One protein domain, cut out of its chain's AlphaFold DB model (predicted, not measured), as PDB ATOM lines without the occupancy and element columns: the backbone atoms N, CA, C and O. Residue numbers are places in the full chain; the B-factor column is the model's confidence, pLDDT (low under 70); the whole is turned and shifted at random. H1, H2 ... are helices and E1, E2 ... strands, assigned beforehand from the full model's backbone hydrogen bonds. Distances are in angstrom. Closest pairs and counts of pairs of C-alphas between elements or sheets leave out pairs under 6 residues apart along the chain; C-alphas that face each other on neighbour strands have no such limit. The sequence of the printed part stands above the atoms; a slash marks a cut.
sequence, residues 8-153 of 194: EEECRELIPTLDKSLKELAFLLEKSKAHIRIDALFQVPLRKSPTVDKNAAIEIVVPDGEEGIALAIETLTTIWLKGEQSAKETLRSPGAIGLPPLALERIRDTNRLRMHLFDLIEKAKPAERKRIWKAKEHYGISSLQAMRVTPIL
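AT A GLANCE: This is residues 8 to 153 of the 194 residues of an uncharacterized protein of Pseudomonas aeruginosa (UniProt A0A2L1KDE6). A small two-stranded ribbon, E1 and E2, stands near one end of two long helices, H1 and H3, which run side by side in opposite directions. H2 packs on the ribbon and on residues 22 to 30 of H1, H4 packs on H1 at the far end, H5 packs on H3, and a long loop between E1 and H2 sticks out with residues 52 to 57. The printed part has 146 residues, with five named helices and two named strands in the order H1, E1, H2, E2, H3, H4, H5; the sheet, E1 - E2, is antiparallel and the class is mostly helix. The whole is compact, with a radius of gyration of the C-alphas of 16.0 A and spans of 44 by 42 by 25 A.

IN THESE COORDINATES: Strand E1 is residues 37 to 41, 10.5 A long, and strand E2 is residues 95 to 98, 10.3 A long. H1, residues 8 to 31, runs 35.0 A from C-alpha 8 at (120.828, -98.629, 31.542) to C-alpha 31 at (95.521, -115.230, 14.048). H3, residues 101 to 123, is 33.5 A long. H2 is residues 65 to 77, 18.8 A; H4 is residues 126 to 134, 12.2 A; H5 is residues 143 to 147, 6.3 A, ending at C-alpha 147 at (108.904, -95.424, 22.261).

HOW THE PARTS SIT: E1 and E2 are antiparallel at 177 degrees; N 96 and O 40, 2.8 A, and N 37 and O 98, 3.0 A, are within hydrogen-bond range. The closest C-alphas of E1 and H2 are those of Leu 41 and Gly 68, 6.9 A apart. H2, with residues 73 to 77 alone, touches residues 22 to 30 of H1; the closest C-alphas are those of Leu 22 and Thr 77, 5.0 A. They run opposite ways at a shallow tilt of 20 degrees. H1 is the hub, touching H2, H3 and H4. H1 and H3 touch, closest at the C-alphas of Leu 18 and Leu 113, 6.3 A, and run opposite ways at a shallow tilt of 20 degrees. H4 touches residues 8 to 12 of H1, closest at the C-alphas of Glu 8 and Ile 132, 6.0 A, the same way at a steep tilt of 44 degrees. The helix packing is only just mostly aligned: of the three touching pairs H1 and H2, H1 and H3, and H1 and H4, 2 are at a shallow tilt. H5 touches residues 114 to 118 of H3, closest at the C-alphas of Arg 114 and Met 147, 4.8 A. H2 and H3 are only just apart, 8.1 A at the closest. In H2, H4 and H5 every O i to N i+4 pair is within hydrogen-bond range; in H1 it is 19 of 20 and in H3 18 of 19.

THE WHOLE: The two C-alphas farthest apart, those of Ala 34 and Ala 127, are 45.3 A apart. The printed part has no cut. The links from E1 to H2, 23 residues, and from H2 to E2, 17 residues, are long. The mean pLDDT of the printed part is 92.6, and no printed residue is under 70.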
ATOM      1  N   GLU A   8     120.322 -97.737  32.587       92.12
ATOM      2  CA  GLU A   8     120.828 -98.629  31.542       92.12
ATOM      3  C   GLU A   8     120.432-100.090  31.773       92.12
ATOM      4  O   GLU A   8     120.025-100.759  30.822       92.12
ATOM      5  N   GLU A   9     120.530-100.580  33.010       91.56
ATOM      6  CA  GLU A   9     120.127-101.943  33.375       91.56
ATOM      7  C   GLU A   9     118.621-102.137  33.212       91.56
ATOM      8  O   GLU A   9     118.193-103.125  32.616       91.56
ATOM      9  N   GLU A  10     117.817-101.171  33.660       94.44
ATOM     10  CA  GLU A  10     116.363-101.225  33.493       94.44
ATOM     11  C   GLU A  10     115.963-101.230  32.014       94.44
ATOM     12  O   GLU A  10     115.165-102.065  31.586       94.44
ATOM     13  N   CYS A  11     116.573-100.372  31.189       94.75
ATOM     14  CA  CYS A  11     116.317-100.366  29.747       94.75
ATOM     15  C   CYS A  11     116.754-101.674  29.069       94.75
ATOM     16  O   CYS A  11     116.095-102.119  28.129       94.75
ATOM     17  N   ARG A  12     117.841-102.304  29.541       91.50
ATOM     18  CA  ARG A  12     118.343-103.586  29.017       91.50
ATOM     19  C   ARG A  12     117.385-104.747  29.268       91.50
ATOM     20  O   ARG A  12     117.366-105.679  28.476       91.50
ATOM     21  N   GLU A  13     116.570-104.689  30.314       92.94
ATOM     22  CA  GLU A  13     115.509-105.677  30.547       92.94
ATOM     23  C   GLU A  13     114.194-105.289  29.851       92.94
ATOM     24  O   GLU A  13     113.481-106.141  29.306       92.94
ATOM     25  N   LEU A  14     113.873-103.994  29.822       96.06
ATOM     26  CA  LEU A  14     112.599-103.502  29.305       96.06
ATOM     27  C   LEU A  14     112.494-103.608  27.779       96.06
ATOM     28  O   LEU A  14     111.432-103.967  27.273       96.06
ATOM     29  N   ILE A  15     113.573-103.338  27.036       96.94
ATOM     30  CA  ILE A  15     113.573-103.400  25.564       96.94
ATOM     31  C   ILE A  15     113.294-104.830  25.053       96.94
ATOM     32  O   ILE A  15     112.378-104.982  24.241       96.94
ATOM     33  N   PRO A  16     113.977-105.890  25.532       95.50
ATOM     34  CA  PRO A  16     113.631-107.270  25.180       95.50
ATOM     35  C   PRO A  16     112.212-107.665  25.593       95.50
ATOM     36  O   PRO A  16     111.532-108.379  24.857       95.50
ATOM     37  N   THR A  17     111.747-107.190  26.753       97.00
ATOM     38  CA  THR A  17     110.371-107.431  27.211       97.00
ATOM     39  C   THR A  17     109.359-106.832  26.236       97.00
ATOM     40  O   THR A  17     108.425-107.516  25.821       97.00
ATOM     41  N   LEU A  18     109.581-105.586  25.806       98.00
ATOM     42  CA  LEU A  18     108.770-104.923  24.792       98.00
ATOM     43  C   LEU A  18     108.795-105.686  23.461       98.00
ATOM     44  O   LEU A  18     107.732-105.961  22.913       98.00
ATOM     45  N   ASP A  19     109.974-106.062  22.955       97.25
ATOM     46  CA  ASP A  19     110.112-106.824  21.703       97.25
ATOM     47  C   ASP A  19     109.340-108.153  21.759       97.25
ATOM     48  O   ASP A  19     108.597-108.493  20.837       97.25
ATOM     49  N   LYS A  20     109.437-108.877  22.880       97.31
ATOM     50  CA  LYS A  20     108.668-110.105  23.105       97.31
ATOM     51  C   LYS A  20     107.160-109.844  23.079       97.31
ATOM     52  O   LYS A  20     106.450-110.516  22.335       97.31
ATOM     53  N   SER A  21     106.669-108.865  23.839       98.06
ATOM     54  CA  SER A  21     105.238-108.533  23.866       98.06
ATOM     55  C   SER A  21     104.713-108.076  22.502       98.06
ATOM     56  O   SER A  21     103.570-108.364  22.153       98.06
ATOM     57  N   LEU A  22     105.538-107.405  21.696       98.25
ATOM     58  CA  LEU A  22     105.172-107.010  20.337       98.25
ATOM     59  C   LEU A  22     105.106-108.203  19.375       98.25
ATOM     60  O   LEU A  22     104.205-108.244  18.541       98.25
ATOM     61  N   LYS A  23     105.989-109.200  19.512       98.06
ATOM     62  CA  LYS A  23     105.897-110.464  18.756       98.06
ATOM     63  C   LYS A  23     104.652-111.264  19.131       98.06
ATOM     64  O   LYS A  23     103.990-111.818  18.258       98.06
ATOM     65  N   GLU A  24     104.304-111.292  20.416       98.06
ATOM     66  CA  GLU A  24     103.057-111.903  20.892       98.06
ATOM     67  C   GLU A  24     101.824-111.174  20.334       98.06
ATOM     68  O   GLU A  24     100.875-111.824  19.890       98.06
ATOM     69  N   LEU A  25     101.852-109.835  20.290       98.31
ATOM     70  CA  LEU A  25     100.812-109.032  19.644       98.31
ATOM     71  C   LEU A  25     100.724-109.324  18.140       98.31
ATOM     72  O   LEU A  25      99.622-109.527  17.640       98.31
ATOM     73  N   ALA A  26     101.853-109.393  17.428       98.19
ATOM     74  CA  ALA A  26     101.877-109.731  16.005       98.19
ATOM     75  C   ALA A  26     101.220-111.089  15.752       98.19
ATOM     76  O   ALA A  26     100.304-111.194  14.946       98.19
ATOM     77  N   PHE A  27     101.605-112.108  16.518       98.00
ATOM     78  CA  PHE A  27     101.012-113.437  16.420       98.00
ATOM     79  C   PHE A  27      99.500-113.445  16.686       98.00
ATOM     80  O   PHE A  27      98.745-114.136  15.998       98.00
ATOM     81  N   LEU A  28      99.039-112.675  17.678       98.06
ATOM     82  CA  LEU A  28      97.615-112.518  17.964       98.06
ATOM     83  C   LEU A  28      96.871-111.856  16.796       98.06
ATOM     84  O   LEU A  28      95.792-112.317  16.420       98.06
ATOM     85  N   LEU A  29      97.430-110.785  16.231       97.81
ATOM     86  CA  LEU A  29      96.832-110.064  15.112       97.81
ATOM     87  C   LEU A  29      96.766-110.936  13.855       97.81
ATOM     88  O   LEU A  29      95.711-111.015  13.237       97.81
ATOM     89  N   GLU A  30      97.827-111.682  13.545       97.38
ATOM     90  CA  GLU A  30      97.847-112.629  12.423       97.38
ATOM     91  C   GLU A  30      96.754-113.697  12.559       97.38
ATOM     92  O   GLU A  30      95.989-113.960  11.629       97.38
ATOM     93  N   LYS A  31      96.595-114.267  13.761       96.88
ATOM     94  CA  LYS A  31      95.521-115.230  14.048       96.88
ATOM     95  C   LYS A  31      94.121-114.636  13.956       96.88
ATOM     96  O   LYS A  31      93.163-115.368  13.723       96.88
ATOM     97  N   SER A  32      93.992-113.333  14.172       95.56
ATOM     98  CA  SER A  32      92.715-112.622  14.165       95.56
ATOM     99  C   SER A  32      92.530-111.744  12.929       95.56
ATOM    100  O   SER A  32      91.615-110.924  12.923       95.56
ATOM    101  N   LYS A  33      93.309-111.961  11.856       94.94
ATOM    102  CA  LYS A  33      93.312-111.111  10.654       94.94
ATOM    103  C   LYS A  33      91.932-110.879  10.036       94.94
ATOM    104  O   LYS A  33      91.634-109.774   9.607       94.94
ATOM    105  N   ALA A  34      91.056-111.886  10.079       94.56
ATOM    106  CA  ALA A  34      89.680-111.791   9.584       94.56
ATOM    107  C   ALA A  34      88.798-110.786  10.359       94.56
ATOM    108  O   ALA A  34      87.738-110.405   9.880       94.56
ATOM    109  N   HIS A  35      89.227-110.370  11.552       94.94
ATOM    110  CA  HIS A  35      88.534-109.414  12.421       94.94
ATOM    111  C   HIS A  35      89.213-108.037  12.432       94.94
ATOM    112  O   HIS A  35      88.820-107.169  13.213       94.94
ATOM    113  N   ILE A  36      90.244-107.837  11.608       95.69
ATOM    114  CA  ILE A  36      90.887-106.538  11.434       95.69
ATOM    115  C   ILE A  36      90.104-105.779  10.367       95.69
ATOM    116  O   ILE A  36      90.021-106.207   9.219       95.69
ATOM    117  N   ARG A  37      89.532-104.638  10.751       94.19
ATOM    118  CA  ARG A  37      88.848-103.732   9.825       94.19
ATOM    119  C   ARG A  37      89.766-102.560   9.517       94.19
ATOM    120  O   ARG A  37      90.165-101.851  10.434       94.19
ATOM    121  N   ILE A  38      90.080-102.327   8.249       94.81
ATOM    122  CA  ILE A  38      90.830-101.140   7.831       94.81
ATOM    123  C   ILE A  38      89.825-100.058   7.438       94.81
ATOM    124  O   ILE A  38      89.139-100.204   6.432       94.81
ATOM    125  N   ASP A  39      89.714 -98.994   8.238       93.19
ATOM    126  CA  ASP A  39      88.861 -97.840   7.912       93.19
ATOM    127  C   ASP A  39      89.629 -96.822   7.051       93.19
ATOM    128  O   ASP A  39      89.085 -96.244   6.114       93.19
ATOM    129  N   ALA A  40      90.916 -96.623   7.354       94.44
ATOM    130  CA  ALA A  40      91.864 -95.877   6.533       94.44
ATOM    131  C   ALA A  40      93.295 -96.303   6.875       94.44
ATOM    132  O   ALA A  40      93.617 -96.490   8.049       94.44
ATOM    133  N   LEU A  41      94.175 -96.405   5.881       96.38
ATOM    134  CA  LEU A  41      95.595 -96.666   6.102       96.38
ATOM    135  C   LEU A  41      96.418 -96.088   4.950       96.38
ATOM    136  O   LEU A  41      96.098 -96.308   3.786       96.38
ATOM    137  N   PHE A  42      97.470 -95.347   5.282       95.75
ATOM    138  CA  PHE A  42      98.315 -94.654   4.315       95.75
ATOM    139  C   PHE A  42      99.767 -95.020   4.567       95.75
ATOM    140  O   PHE A  42     100.353 -94.598   5.557       95.75
ATOM    141  N   GLN A  43     100.387 -95.766   3.665       94.44
ATOM    142  CA  GLN A  43     101.808 -96.042   3.761       94.44
ATOM    143  C   GLN A  43     102.607 -94.822   3.315       94.44
ATOM    144  O   GLN A  43     102.457 -94.338   2.192       94.44
ATOM    145  N   VAL A  44     103.511 -94.363   4.181       92.19
ATOM    146  CA  VAL A  44     104.545 -93.400   3.803       92.19
ATOM    147  C   VAL A  44     105.811 -94.185   3.449       92.19
ATOM    148  O   VAL A  44     106.345 -94.882   4.321       92.19
ATOM    149  N   PRO A  45     106.303 -94.113   2.197       87.88
ATOM    150  CA  PRO A  45     107.498 -94.836   1.785       87.88
ATOM    151  C   PRO A  45     108.718 -94.467   2.633       87.88
ATOM    152  O   PRO A  45     108.960 -93.298   2.938       87.88
ATOM    153  N   LEU A  46     109.511 -95.476   2.996       86.44
ATOM    154  CA  LEU A  46     110.772 -95.258   3.694       86.44
ATOM    155  C   LEU A  46     111.800 -94.662   2.741       86.44
ATOM    156  O   LEU A  46     112.034 -95.179   1.647       86.44
ATOM    157  N   ARG A  47     112.491 -93.620   3.196       81.06
ATOM    158  CA  ARG A  47     113.629 -93.073   2.466       81.06
ATOM    159  C   ARG A  47     114.909 -93.819   2.816       81.06
ATOM    160  O   ARG A  47     115.185 -94.127   3.977       81.06
ATOM    161  N   LYS A  48     115.718 -94.047   1.784       77.88
ATOM    162  CA  LYS A  48     117.083 -94.574   1.915       77.88
ATOM    163  C   LYS A  48     118.071 -93.479   2.324       77.88
ATOM    164  O   LYS A  48     118.975 -93.710   3.120       77.88
ATOM    165  N   SER A  49     117.886 -92.263   1.802       78.06
ATOM    166  CA  SER A  49     118.760 -91.130   2.117       78.06
ATOM    167  C   SER A  49     118.424 -90.512   3.481       78.06
ATOM    168  O   SER A  49     117.248 -90.338   3.801       78.06
ATOM    169  N   PRO A  50     119.430 -90.108   4.284       74.38
ATOM    170  CA  PRO A  50     119.206 -89.334   5.503       74.38
ATOM    171  C   PRO A  50     118.806 -87.873   5.237       74.38
ATOM    172  O   PRO A  50     118.444 -87.172   6.185       74.38
ATOM    173  N   THR A  51     118.917 -87.384   3.999       80.06
ATOM    174  CA  THR A  51     118.571 -86.006   3.627       80.06
ATOM    175  C   THR A  51     117.156 -85.920   3.074       80.06
ATOM    176  O   THR A  51     116.738 -86.749   2.269       80.06
ATOM    177  N   VAL A  52     116.434 -84.875   3.477       79.88
ATOM    178  CA  VAL A  52     115.081 -84.580   2.997       79.88
ATOM    179  C   VAL A  52     115.167 -83.565   1.867       79.88
ATOM    180  O   VAL A  52     115.648 -82.455   2.097       79.88
ATOM    181  N   ASP A  53     114.675 -83.917   0.680       82.81
ATOM    182  CA  ASP A  53     114.325 -82.904  -0.313       82.81
ATOM    183  C   ASP A  53     113.044 -82.205   0.154       82.81
ATOM    184  O   ASP A  53     112.011 -82.842   0.349       82.81
ATOM    185  N   LYS A  54     113.140 -80.898   0.400       81.25
ATOM    186  CA  LYS A  54     112.028 -80.090   0.911       81.25
ATOM    187  C   LYS A  54     110.986 -79.773  -0.161       81.25
ATOM    188  O   LYS A  54     109.879 -79.389   0.198       81.25
ATOM    189  N   ASN A  55     111.346 -79.901  -1.437       82.44
ATOM    190  CA  ASN A  55     110.488 -79.550  -2.565       82.44
ATOM    191  C   ASN A  55     109.806 -80.776  -3.186       82.44
ATOM    192  O   ASN A  55     108.867 -80.621  -3.964       82.44
ATOM    193  N   ALA A  56     110.265 -81.986  -2.857       85.25
ATOM    194  CA  ALA A  56     109.661 -83.221  -3.334       85.25
ATOM    195  C   ALA A  56     108.317 -83.485  -2.636       85.25
ATOM    196  O   ALA A  56     108.202 -83.385  -1.412       85.25
ATOM    197  N   ALA A  57     107.307 -83.863  -3.419       85.12
ATOM    198  CA  ALA A  57     106.035 -84.331  -2.884       85.12
ATOM    199  C   ALA A  57     106.210 -85.682  -2.168       85.12
ATOM    200  O   ALA A  57     107.043 -86.504  -2.551       85.12
ATOM    201  N   ILE A  58     105.402 -85.919  -1.132       87.62
ATOM    202  CA  ILE A  58     105.327 -87.225  -0.472       87.62
ATOM    203  C   ILE A  58     104.194 -88.012  -1.122       87.62
ATOM    204  O   ILE A  58     103.020 -87.721  -0.892       87.62
ATOM    205  N   GLU A  59     104.552 -89.013  -1.916       89.81
ATOM    206  CA  GLU A  59     103.590 -89.938  -2.511       89.81
ATOM    207  C   GLU A  59     103.202 -91.008  -1.488       89.81
ATOM    208  O   GLU A  59     104.039 -91.786  -1.026       89.81
ATOM    209  N   ILE A  60     101.928 -91.011  -1.095       92.00
ATOM    210  CA  ILE A  60     101.365 -92.011  -0.184       92.00
ATOM    211  C   ILE A  60     100.810 -93.188  -0.979       92.00
ATOM    212  O   ILE A  60     100.215 -93.003  -2.039       92.00
ATOM    213  N   VAL A  61     100.949 -94.390  -0.429       92.94
ATOM    214  CA  VAL A  61     100.299 -95.592  -0.962       92.94
ATOM    215  C   VAL A  61      99.108 -95.932  -0.072       92.94
ATOM    216  O   VAL A  61      99.213 -95.862   1.153       92.94
ATOM    217  N   VAL A  62      97.971 -96.281  -0.675       94.12
ATOM    218  CA  VAL A  62      96.768 -96.730   0.039       94.12
ATOM    219  C   VAL A  62      96.631 -98.233  -0.190       94.12
ATOM    220  O   VAL A  62      96.054 -98.628  -1.200       94.12
ATOM    221  N   PRO A  63      97.217 -99.076   0.676       91.31
ATOM    222  CA  PRO A  63      97.110-100.516   0.513       91.31
ATOM    223  C   PRO A  63      95.690-100.982   0.836       91.31
ATOM    224  O   PRO A  63      95.062-100.489   1.779       91.31
ATOM    225  N   ASP A  64      95.201-101.955   0.077       85.44
ATOM    226  CA  ASP A  64      93.895-102.570   0.271       85.44
ATOM    227  C   ASP A  64      94.019-104.055   0.655       85.44
ATOM    228  O   ASP A  64      95.106-104.640   0.678       85.44
ATOM    229  N   GLY A  65      92.897-104.645   1.076       89.62
ATOM    230  CA  GLY A  65      92.792-106.076   1.363       89.62
ATOM    231  C   GLY A  65      93.895-106.631   2.274       89.62
ATOM    232  O   GLY A  65      94.108-106.157   3.394       89.62
ATOM    233  N   GLU A  66      94.576-107.675   1.798       92.56
ATOM    234  CA  GLU A  66      95.623-108.373   2.553       92.56
ATOM    235  C   GLU A  66      96.875-107.515   2.776       92.56
ATOM    236  O   GLU A  66      97.482-107.598   3.846       92.56
ATOM    237  N   GLU A  67      97.236-106.652   1.822       94.00
ATOM    238  CA  GLU A  67      98.387-105.754   1.958       94.00
ATOM    239  C   GLU A  67      98.146-104.716   3.059       94.00
ATOM    240  O   GLU A  67      99.032-104.440   3.874       94.00
ATOM    241  N   GLY A  68      96.917-104.192   3.144       95.56
ATOM    242  CA  GLY A  68      96.511-103.268   4.203       95.56
ATOM    243  C   GLY A  68      96.570-103.911   5.589       95.56
ATOM    244  O   GLY A  68      97.058-103.299   6.542       95.56
ATOM    245  N   ILE A  69      96.140-105.171   5.703       96.69
ATOM    246  CA  ILE A  69      96.233-105.937   6.952       96.69
ATOM    247  C   ILE A  69      97.698-106.165   7.339       96.69
ATOM    248  O   ILE A  69      98.074-105.872   8.475       96.69
ATOM    249  N   ALA A  70      98.534-106.630   6.409       96.25
ATOM    250  CA  ALA A  70      99.954-106.860   6.668       96.25
ATOM    251  C   ALA A  70     100.655-105.573   7.135       96.25
ATOM    252  O   ALA A  70     101.375-105.582   8.138       96.25
ATOM    253  N   LEU A  71     100.379-104.437   6.481       96.06
ATOM    254  CA  LEU A  71     100.925-103.142   6.885       96.06
ATOM    255  C   LEU A  71     100.427-102.700   8.267       96.06
ATOM    256  O   LEU A  71     101.201-102.132   9.043       96.06
ATOM    257  N   ALA A  72      99.154-102.935   8.594       96.94
ATOM    258  CA  ALA A  72      98.597-102.599   9.901       96.94
ATOM    259  C   ALA A  72      99.290-103.387  11.023       96.94
ATOM    260  O   ALA A  72      99.735-102.796  12.013       96.94
ATOM    261  N   ILE A  73      99.443-104.703  10.843       97.38
ATOM    262  CA  ILE A  73     100.137-105.579  11.794       97.38
ATOM    263  C   ILE A  73     101.581-105.120  11.963       97.38
ATOM    264  O   ILE A  73     102.043-104.905  13.088       97.38
ATOM    265  N   GLU A  74     102.279-104.896  10.854       95.81
ATOM    266  CA  GLU A  74     103.664-104.449  10.866       95.81
ATOM    267  C   GLU A  74     103.832-103.105  11.592       95.81
ATOM    268  O   GLU A  74     104.710-102.963  12.445       95.81
ATOM    269  N   THR A  75     102.968-102.129  11.301       95.12
ATOM    270  CA  THR A  75     103.031-100.773  11.872       95.12
ATOM    271  C   THR A  75     102.848-100.773  13.389       95.12
ATOM    272  O   THR A  75     103.485 -99.975  14.089       95.12
ATOM    273  N   LEU A  76     101.990-101.657  13.904       96.69
ATOM    274  CA  LEU A  76     101.708-101.783  15.334       96.69
ATOM    275  C   LEU A  76     102.805-102.522  16.105       96.69
ATOM    276  O   LEU A  76     102.998-102.271  17.297       96.69
ATOM    277  N   THR A  77     103.519-103.431  15.441       97.12
ATOM    278  CA  THR A  77     104.365-104.427  16.116       97.12
ATOM    279  C   THR A  77     105.857-104.222  15.875       97.12
ATOM    280  O   THR A  77     106.674-104.620  16.702       97.12
ATOM    281  N   THR A  78     106.252-103.544  14.797       95.00
ATOM    282  CA  THR A  78     107.665-103.424  14.424       95.00
ATOM    283  C   THR A  78     108.365-102.284  15.154       95.00
ATOM    284  O   THR A  78     107.965-101.120  15.090       95.00
ATOM    285  N   ILE A  79     109.487-102.614  15.797       95.19
ATOM    286  CA  ILE A  79     110.443-101.642  16.357       95.19
ATOM    287  C   ILE A  79     111.808-101.688  15.668       95.19
ATOM    288  O   ILE A  79     112.627-100.796  15.876       95.19
ATOM    289  N   TRP A  80     112.033-102.677  14.811       93.00
ATOM    290  CA  TRP A  80     113.276-102.886  14.082       93.00
ATOM    291  C   TRP A  80     113.380-101.958  12.865       93.00
ATOM    292  O   TRP A  80     112.376-101.590  12.251       93.00
ATOM    293  N   LEU A  81     114.603-101.552  12.539       90.31
ATOM    294  CA  LEU A  81     114.929-100.865  11.295       90.31
ATOM    295  C   LEU A  81     114.873-101.870  10.139       90.31
ATOM    296  O   LEU A  81     115.367-102.991  10.258       90.31
ATOM    297  N   LYS A  82     114.294-101.465   9.009       85.81
ATOM    298  CA  LYS A  82     114.237-102.295   7.802       85.81
ATOM    299  C   LYS A  82     115.444-102.055   6.906       85.81
ATOM    300  O   LYS A  82     115.628-100.928   6.477       85.81
ATOM    301  N   GLY A  83     116.179-103.099   6.516       79.88
ATOM    302  CA  GLY A  83     117.164-103.051   5.418       79.88
ATOM    303  C   GLY A  83     117.999-101.759   5.360       79.88
ATOM    304  O   GLY A  83     118.716-101.438   6.302       79.88
ATOM    305  N   GLU A  84     117.868-101.008   4.262       73.75
ATOM    306  CA  GLU A  84     118.559 -99.727   4.009       73.75
ATOM    307  C   GLU A  84     117.850 -98.486   4.601       73.75
ATOM    308  O   GLU A  84     118.115 -97.355   4.188       73.75
ATOM    309  N   GLN A  85     116.920 -98.660   5.542       82.88
ATOM    310  CA  GLN A  85     116.246 -97.556   6.229       82.88
ATOM    311  C   GLN A  85     117.273 -96.699   6.969       82.88
ATOM    312  O   GLN A  85     118.045 -97.184   7.801       82.88
ATOM    313  N   SER A  86     117.227 -95.388   6.738       81.75
ATOM    314  CA  SER A  86     117.997 -94.451   7.552       81.75
ATOM    315  C   SER A  86     117.568 -94.543   9.019       81.75
ATOM    316  O   SER A  86     116.383 -94.478   9.330       81.75
ATOM    317  N   ALA A  87     118.521 -94.592   9.954       80.12
ATOM    318  CA  ALA A  87     118.220 -94.592  11.392       80.12
ATOM    319  C   ALA A  87     117.490 -93.316  11.874       80.12
ATOM    320  O   ALA A  87     116.978 -93.282  12.992       80.12
ATOM    321  N   LYS A  88     117.459 -92.259  11.045       79.88
ATOM    322  CA  LYS A  88     116.685 -91.027  11.283       79.88
ATOM    323  C   LYS A  88     115.250 -91.102  10.750       79.88
ATOM    324  O   LYS A  88     114.442 -90.231  11.061       79.88
ATOM    325  N   GLU A  89     114.944 -92.115   9.949       83.38
ATOM    326  CA  GLU A  89     113.622 -92.387   9.404       83.38
ATOM    327  C   GLU A  89     112.857 -93.320  10.349       83.38
ATOM    328  O   GLU A  89     113.428 -94.197  11.001       83.38
ATOM    329  N   THR A  90     111.539 -93.182  10.384       86.94
ATOM    330  CA  THR A  90     110.650 -94.092  11.114       86.94
ATOM    331  C   THR A  90     109.609 -94.628  10.155       86.94
ATOM    332  O   THR A  90     109.042 -93.832   9.407       86.94
ATOM    333  N   LEU A  91     109.283 -95.915  10.246       90.31
ATOM    334  CA  LEU A  91     108.105 -96.478   9.599       90.31
ATOM    335  C   LEU A  91     106.868 -95.697  10.043       90.31
ATOM    336  O   LEU A  91     106.575 -95.638  11.239       90.31
ATOM    337  N   ARG A  92     106.142 -95.091   9.105       90.25
ATOM    338  CA  ARG A  92     104.907 -94.351   9.376       90.25
ATOM    339  C   ARG A  92     103.811 -94.876   8.471       90.25
ATOM    340  O   ARG A  92     103.969 -94.889   7.255       90.25
ATOM    341  N   SER A  93     102.707 -95.260   9.093       94.44
ATOM    342  CA  SER A  93     101.472 -95.554   8.390       94.44
ATOM    343  C   SER A  93     100.312 -94.905   9.143       94.44
ATOM    344  O   SER A  93      99.784 -95.507  10.082       94.44
ATOM    345  N   PRO A  94     100.002 -93.620   8.876       94.81
ATOM    346  CA  PRO A  94      98.822 -92.984   9.440       94.81
ATOM    347  C   PRO A  94      97.570 -93.757   9.032       94.81
ATOM    348  O   PRO A  94      97.434 -94.162   7.881       94.81
ATOM    349  N   GLY A  95      96.651 -93.960   9.966       95.06
ATOM    350  CA  GLY A  95      95.439 -94.708   9.684       95.06
ATOM    351  C   GLY A  95      94.547 -94.883  10.901       95.06
ATOM    352  O   GLY A  95      94.899 -94.495  12.016       95.06
ATOM    353  N   ALA A  96      93.384 -95.470  10.655       95.56
ATOM    354  CA  ALA A  96      92.428 -95.917  11.649       95.56
ATOM    355  C   ALA A  96      92.009 -97.345  11.297       95.56
ATOM    356  O   ALA A  96      91.628 -97.633  10.160       95.56
ATOM    357  N   ILE A  97      92.108 -98.235  12.280       95.69
ATOM    358  CA  ILE A  97      91.753 -99.641  12.124       95.69
ATOM    359  C   ILE A  97      90.899-100.096  13.308       95.69
ATOM    360  O   ILE A  97      91.144 -99.711  14.454       95.69
ATOM    361  N   GLY A  98      89.904-100.928  13.027       95.50
ATOM    362  CA  GLY A  98      89.125-101.657  14.016       95.50
ATOM    363  C   GLY A  98      89.815-102.968  14.379       95.50
ATOM    364  O   GLY A  98      90.240-103.715  13.498       95.50
ATOM    365  N   LEU A  99      89.915-103.248  15.680       96.50
ATOM    366  CA  LEU A  99      90.557-104.445  16.221       96.50
ATOM    367  C   LEU A  99      89.671-105.120  17.275       96.50
ATOM    368  O   LEU A  99      88.911-104.435  17.966       96.50
ATOM    369  N   PRO A 100      89.803-106.445  17.467       95.62
ATOM    370  CA  PRO A 100      89.103-107.147  18.535       95.62
ATOM    371  C   PRO A 100      89.577-106.682  19.930       95.62
ATOM    372  O   PRO A 100      90.747-106.312  20.089       95.62
ATOM    373  N   PRO A 101      88.724-106.764  20.973       95.38
ATOM    374  CA  PRO A 101      89.043-106.272  22.320       95.38
ATOM    375  C   PRO A 101      90.363-106.796  22.897       95.38
ATOM    376  O   PRO A 101      91.146-106.019  23.440       95.38
ATOM    377  N   LEU A 102      90.660-108.084  22.702       96.56
ATOM    378  CA  LEU A 102      91.898-108.698  23.189       96.56
ATOM    379  C   LEU A 102      93.153-108.074  22.551       96.56
ATOM    380  O   LEU A 102      94.167-107.891  23.221       96.56
ATOM    381  N   ALA A 103      93.098-107.712  21.266       97.38
ATOM    382  CA  ALA A 103      94.207-107.025  20.609       97.38
ATOM    383  C   ALA A 103      94.377-105.600  21.157       97.38
ATOM    384  O   ALA A 103      95.504-105.174  21.413       97.38
ATOM    385  N   LEU A 104      93.273-104.889  21.417       97.25
ATOM    386  CA  LEU A 104      93.308-103.568  22.051       97.25
ATOM    387  C   LEU A 104      93.925-103.625  23.455       97.25
ATOM    388  O   LEU A 104      94.717-102.755  23.809       97.25
ATOM    389  N   GLU A 105      93.623-104.652  24.250       97.69
ATOM    390  CA  GLU A 105      94.259-104.877  25.556       97.69
ATOM    391  C   GLU A 105      95.772-105.081  25.436       97.69
ATOM    392  O   GLU A 105      96.537-104.407  26.125       97.69
ATOM    393  N   ARG A 106      96.227-105.915  24.494       97.88
ATOM    394  CA  ARG A 106      97.664-106.103  24.238       97.88
ATOM    395  C   ARG A 106      98.354-104.827  23.753       97.88
ATOM    396  O   ARG A 106      99.499-104.564  24.123       97.88
ATOM    397  N   ILE A 107      97.664-103.988  22.980       98.19
ATOM    398  CA  ILE A 107      98.174-102.659  22.617       98.19
ATOM    399  C   ILE A 107      98.287-101.764  23.859       98.19
ATOM    400  O   ILE A 107      99.299-101.088  24.019       98.19
ATOM    401  N   ARG A 108      97.322-101.788  24.791       98.19
ATOM    402  CA  ARG A 108      97.441-101.049  26.067       98.19
ATOM    403  C   ARG A 108      98.650-101.509  26.877       98.19
ATOM    404  O   ARG A 108      99.375-100.666  27.400       98.19
ATOM    405  N   ASP A 109      98.889-102.813  26.959       97.94
ATOM    406  CA  ASP A 109     100.034-103.362  27.690       97.94
ATOM    407  C   ASP A 109     101.364-102.947  27.061       97.94
ATOM    408  O   ASP A 109     102.248-102.442  27.754       97.94
ATOM    409  N   THR A 110     101.492-103.068  25.737       98.12
ATOM    410  CA  THR A 110     102.700-102.601  25.046       98.12
ATOM    411  C   THR A 110     102.870-101.090  25.188       98.12
ATOM    412  O   THR A 110     103.971-100.641  25.481       98.12
ATOM    413  N   ASN A 111     101.802-100.289  25.111       98.50
ATOM    414  CA  ASN A 111     101.862 -98.848  25.375       98.50
ATOM    415  C   ASN A 111     102.394 -98.520  26.775       98.50
ATOM    416  O   ASN A 111     103.192 -97.595  26.904       98.50
ATOM    417  N   ARG A 112     102.013 -99.274  27.817       98.31
ATOM    418  CA  ARG A 112     102.567 -99.094  29.173       98.31
ATOM    419  C   ARG A 112     104.079 -99.314  29.192       98.31
ATOM    420  O   ARG A 112     104.796 -98.492  29.753       98.31
ATOM    421  N   LEU A 113     104.567-100.366  28.533       98.19
ATOM    422  CA  LEU A 113     106.006-100.628  28.407       98.19
ATOM    423  C   LEU A 113     106.721 -99.507  27.640       98.19
ATOM    424  O   LEU A 113     107.798 -99.074  28.039       98.19
ATOM    425  N   ARG A 114     106.109 -99.007  26.560       98.25
ATOM    426  CA  ARG A 114     106.658 -97.922  25.734       98.25
ATOM    427  C   ARG A 114     106.747 -96.600  26.493       98.25
ATOM    428  O   ARG A 114     107.769 -95.930  26.398       98.25
ATOM    429  N   MET A 115     105.713 -96.250  27.261       97.88
ATOM    430  CA  MET A 115     105.719 -95.066  28.126       97.88
ATOM    431  C   MET A 115     106.774 -95.197  29.224       97.88
ATOM    432  O   MET A 115     107.562 -94.281  29.417       97.88
ATOM    433  N   HIS A 116     106.873 -96.363  29.866       97.50
ATOM    434  CA  HIS A 116     107.908 -96.595  30.871       97.50
ATOM    435  C   HIS A 116     109.321 -96.459  30.279       97.50
ATOM    436  O   HIS A 116     110.190 -95.812  30.863       97.50
ATOM    437  N   LEU A 117     109.544 -97.001  29.078       97.25
ATOM    438  CA  LEU A 117     110.811 -96.852  28.365       97.25
ATOM    439  C   LEU A 117     111.100 -95.386  28.028       97.25
ATOM    440  O   LEU A 117     112.234 -94.937  28.187       97.25
ATOM    441  N   PHE A 118     110.090 -94.636  27.587       96.88
ATOM    442  CA  PHE A 118     110.214 -93.205  27.327       96.88
ATOM    443  C   PHE A 118     110.636 -92.439  28.587       96.88
ATOM    444  O   PHE A 118     111.630 -91.716  28.537       96.88
ATOM    445  N   ASP A 119     109.971 -92.667  29.722       96.25
ATOM    446  CA  ASP A 119     110.260 -91.989  30.992       96.25
ATOM    447  C   ASP A 119     111.690 -92.258  31.493       96.25
ATOM    448  O   ASP A 119     112.339 -91.380  32.068       96.25
ATOM    449  N   LEU A 120     112.199 -93.476  31.283       96.00
ATOM    450  CA  LEU A 120     113.580 -93.846  31.605       96.00
ATOM    451  C   LEU A 120     114.579 -93.141  30.680       96.00
ATOM    452  O   LEU A 120     115.539 -92.517  31.140       96.00
ATOM    453  N   ILE A 121     114.344 -93.203  29.368       95.00
ATOM    454  CA  ILE A 121     115.221 -92.594  28.364       95.00
ATOM    455  C   ILE A 121     115.243 -91.070  28.496       95.00
ATOM    456  O   ILE A 121     116.305 -90.463  28.330       95.00
ATOM    457  N   GLU A 122     114.119 -90.439  28.832       93.44
ATOM    458  CA  GLU A 122     114.040 -88.997  29.061       93.44
ATOM    459  C   GLU A 122     114.981 -88.554  30.192       93.44
ATOM    460  O   GLU A 122     115.691 -87.558  30.041       93.44
ATOM    461  N   LYS A 123     115.087 -89.345  31.265       92.75
ATOM    462  CA  LYS A 123     115.973 -89.079  32.414       92.75
ATOM    463  C   LYS A 123     117.449 -89.400  32.144       92.75
ATOM    464  O   LYS A 123     118.320 -88.848  32.812       92.75
ATOM    465  N   ALA A 124     117.746 -90.267  31.175       91.50
ATOM    466  CA  ALA A 124     119.112 -90.670  30.837       91.50
ATOM    467  C   ALA A 124     119.920 -89.541  30.174       91.50
ATOM    468  O   ALA A 124     119.418 -88.831  29.293       91.50
ATOM    469  N   LYS A 125     121.213 -89.430  30.504       90.69
ATOM    470  CA  LYS A 125     122.146 -88.513  29.832       90.69
ATOM    471  C   LYS A 125     122.407 -88.953  28.383       90.69
ATOM    472  O   LYS A 125     122.308 -90.141  28.065       90.69
ATOM    473  N   PRO A 126     122.840 -88.048  27.481       89.12
ATOM    474  CA  PRO A 126     123.092 -88.391  26.076       89.12
ATOM    475  C   PRO A 126     124.051 -89.578  25.866       89.12
ATOM    476  O   PRO A 126     123.820 -90.415  24.992       89.12
ATOM    477  N   ALA A 127     125.103 -89.682  26.684       88.81
ATOM    478  CA  ALA A 127     126.050 -90.796  26.626       88.81
ATOM    479  C   ALA A 127     125.409 -92.139  27.026       88.81
ATOM    480  O   ALA A 127     125.672 -93.149  26.373       88.81
ATOM    481  N   GLU A 128     124.540 -92.142  28.041       92.00
ATOM    482  CA  GLU A 128     123.791 -93.325  28.491       92.00
ATOM    483  C   GLU A 128     122.809 -93.782  27.410       92.00
ATOM    484  O   GLU A 128     122.830 -94.941  27.000       92.00
ATOM    485  N   ARG A 129     122.037 -92.850  26.829       92.50
ATOM    486  CA  ARG A 129     121.134 -93.144  25.699       92.50
ATOM    487  C   ARG A 129     121.884 -93.815  24.548       92.50
ATOM    488  O   ARG A 129     121.417 -94.806  23.993       92.50
ATOM    489  N   LYS A 130     123.068 -93.298  24.198       90.94
ATOM    490  CA  LYS A 130     123.908 -93.881  23.144       90.94
ATOM    491  C   LYS A 130     124.331 -95.311  23.489       90.94
ATOM    492  O   LYS A 130     124.315 -96.146  22.593       90.94
ATOM    493  N   ARG A 131     124.701 -95.599  24.741       92.69
ATOM    494  CA  ARG A 131     125.062 -96.959  25.173       92.69
ATOM    495  C   ARG A 131     123.868 -97.908  25.146       92.69
ATOM    496  O   ARG A 131     124.012 -99.002  24.617       92.69
ATOM    497  N   ILE A 132     122.697 -97.473  25.609       93.69
ATOM    498  CA  ILE A 132     121.464 -98.278  25.603       93.69
ATOM    499  C   ILE A 132     121.098 -98.712  24.179       93.69
ATOM    500  O   ILE A 132     120.902 -99.899  23.928       93.69
ATOM    501  N   TRP A 133     121.048 -97.773  23.229       92.06
ATOM    502  CA  TRP A 133     120.625 -98.060  21.850       92.06
ATOM    503  C   TRP A 133     121.716 -98.693  20.976       92.06
ATOM    504  O   TRP A 133     121.407 -99.255  19.930       92.06
ATOM    505  N   LYS A 134     122.993 -98.604  21.377       89.94
ATOM    506  CA  LYS A 134     124.114 -99.283  20.700       89.94
ATOM    507  C   LYS A 134     124.535-100.589  21.373       89.94
ATOM    508  O   LYS A 134     125.505-101.198  20.923       89.94
ATOM    509  N   ALA A 135     123.846-101.010  22.434       90.19
ATOM    510  CA  ALA A 135     124.054-102.320  23.031       90.19
ATOM    511  C   ALA A 135     123.835-103.404  21.966       90.19
ATOM    512  O   ALA A 135     122.951-103.278  21.114       90.19
ATOM    513  N   LYS A 136     124.656-104.458  21.993       87.69
ATOM    514  CA  LYS A 136     124.657-105.511  20.966       87.69
ATOM    515  C   LYS A 136     123.284-106.180  20.852       87.69
ATOM    516  O   LYS A 136     122.853-106.521  19.759       87.69
ATOM    517  N   GLU A 137     122.598-106.308  21.979       87.06
ATOM    518  CA  GLU A 137     121.280-106.912  22.139       87.06
ATOM    519  C   GLU A 137     120.160-106.085  21.490       87.06
ATOM    520  O   GLU A 137     119.104-106.625  21.175       87.06
ATOM    521  N   HIS A 138     120.379-104.784  21.281       88.06
ATOM    522  CA  HIS A 138     119.388-103.851  20.735       88.06
ATOM    523  C   HIS A 138     119.782-103.315  19.354       88.06
ATOM    524  O   HIS A 138     119.115-102.430  18.810       88.06
ATOM    525  N   TYR A 139     120.893-103.800  18.795       86.12
ATOM    526  CA  TYR A 139     121.428-103.275  17.550       86.12
ATOM    527  C   TYR A 139     120.430-103.486  16.406       86.12
ATOM    528  O   TYR A 139     120.043-104.612  16.108       86.12
ATOM    529  N   GLY A 140     120.014-102.392  15.767       88.62
ATOM    530  CA  GLY A 140     118.992-102.410  14.717       88.62
ATOM    531  C   GLY A 140     117.578-102.067  15.195       88.62
ATOM    532  O   GLY A 140     116.683-101.957  14.362       88.62
ATOM    533  N   ILE A 141     117.355-101.829  16.491       92.75
ATOM    534  CA  ILE A 141     116.090-101.274  16.991       92.75
ATOM    535  C   ILE A 141     116.068 -99.756  16.765       92.75
ATOM    536  O   ILE A 141     116.999 -99.033  17.125       92.75
ATOM    537  N   SER A 142     114.974 -99.251  16.199       92.75
ATOM    538  CA  SER A 142     114.703 -97.817  16.121       92.75
ATOM    539  C   SER A 142     114.173 -97.321  17.463       92.75
ATOM    540  O   SER A 142     113.078 -97.696  17.885       92.75
ATOM    541  N   SER A 143     114.917 -96.424  18.113       92.56
ATOM    542  CA  SER A 143     114.513 -95.830  19.394       92.56
ATOM    543  C   SER A 143     113.161 -95.116  19.306       92.56
ATOM    544  O   SER A 143     112.317 -95.252  20.190       92.56
ATOM    545  N   LEU A 144     112.916 -94.408  18.201       91.75
ATOM    546  CA  LEU A 144     111.664 -93.694  17.961       91.75
ATOM    547  C   LEU A 144     110.484 -94.653  17.769       91.75
ATOM    548  O   LEU A 144     109.409 -94.409  18.311       91.75
ATOM    549  N   GLN A 145     110.671 -95.760  17.042       94.12
ATOM    550  CA  GLN A 145     109.616 -96.772  16.894       94.12
ATOM    551  C   GLN A 145     109.371 -97.514  18.209       94.12
ATOM    552  O   GLN A 145     108.223 -97.823  18.518       94.12
ATOM    553  N   ALA A 146     110.417 -97.771  19.001       95.38
ATOM    554  CA  ALA A 146     110.320 -98.436  20.298       95.38
ATOM    555  C   ALA A 146     109.543 -97.612  21.337       95.38
ATOM    556  O   ALA A 146     108.810 -98.183  22.132       95.38
ATOM    557  N   MET A 147     109.616 -96.282  21.301       95.44
ATOM    558  CA  MET A 147     108.904 -95.424  22.261       95.44
ATOM    559  C   MET A 147     107.546 -94.909  21.753       95.44
ATOM    560  O   MET A 147     106.814 -94.266  22.500       95.44
ATOM    561  N   ARG A 148     107.171 -95.182  20.495       94.19
ATOM    562  CA  ARG A 148     105.916 -94.684  19.912       94.19
ATOM    563  C   ARG A 148     104.690 -95.390  20.490       94.19
ATOM    564  O   ARG A 148     104.453 -96.555  20.191       94.19
ATOM    565  N   VAL A 149     103.876 -94.648  21.232       95.94
ATOM    566  CA  VAL A 149     102.572 -95.091  21.745       95.94
ATOM    567  C   VAL A 149     101.523 -95.094  20.630       95.94
ATOM    568  O   VAL A 149     101.463 -94.160  19.830       95.94
ATOM    569  N   THR A 150     100.677 -96.124  20.601       96.19
ATOM    570  CA  THR A 150      99.538 -96.231  19.678       96.19
ATOM    571  C   THR A 150      98.257 -95.768  20.375       96.19
ATOM    572  O   THR A 150      97.817 -96.432  21.316       96.19
ATOM    573  N   PRO A 151      97.617 -94.670  19.942       95.06
ATOM    574  CA  PRO A 151      96.344 -94.237  20.514       95.06
ATOM    575  C   PRO A 151      95.241 -95.283  20.311       95.06
ATOM    576  O   PRO A 151      95.118 -95.860  19.234       95.06
ATOM    577  N   ILE A 152      94.415 -95.490  21.338       96.31
ATOM    578  CA  ILE A 152      93.191 -96.296  21.254       96.31
ATOM    579  C   ILE A 152      92.017 -95.345  21.436       96.31
ATOM    580  O   ILE A 152      91.917 -94.667  22.458       96.31
ATOM    581  N   LEU A 153      91.149 -95.295  20.432       94.00
ATOM    582  CA  LEU A 153      89.953 -94.465  20.434       94.00
ATOM    583  C   LEU A 153      88.728 -95.337  20.708       94.00
ATOM    584  O   LEU A 153      88.658 -96.480  20.259       94.00
TER     585      LEU A 153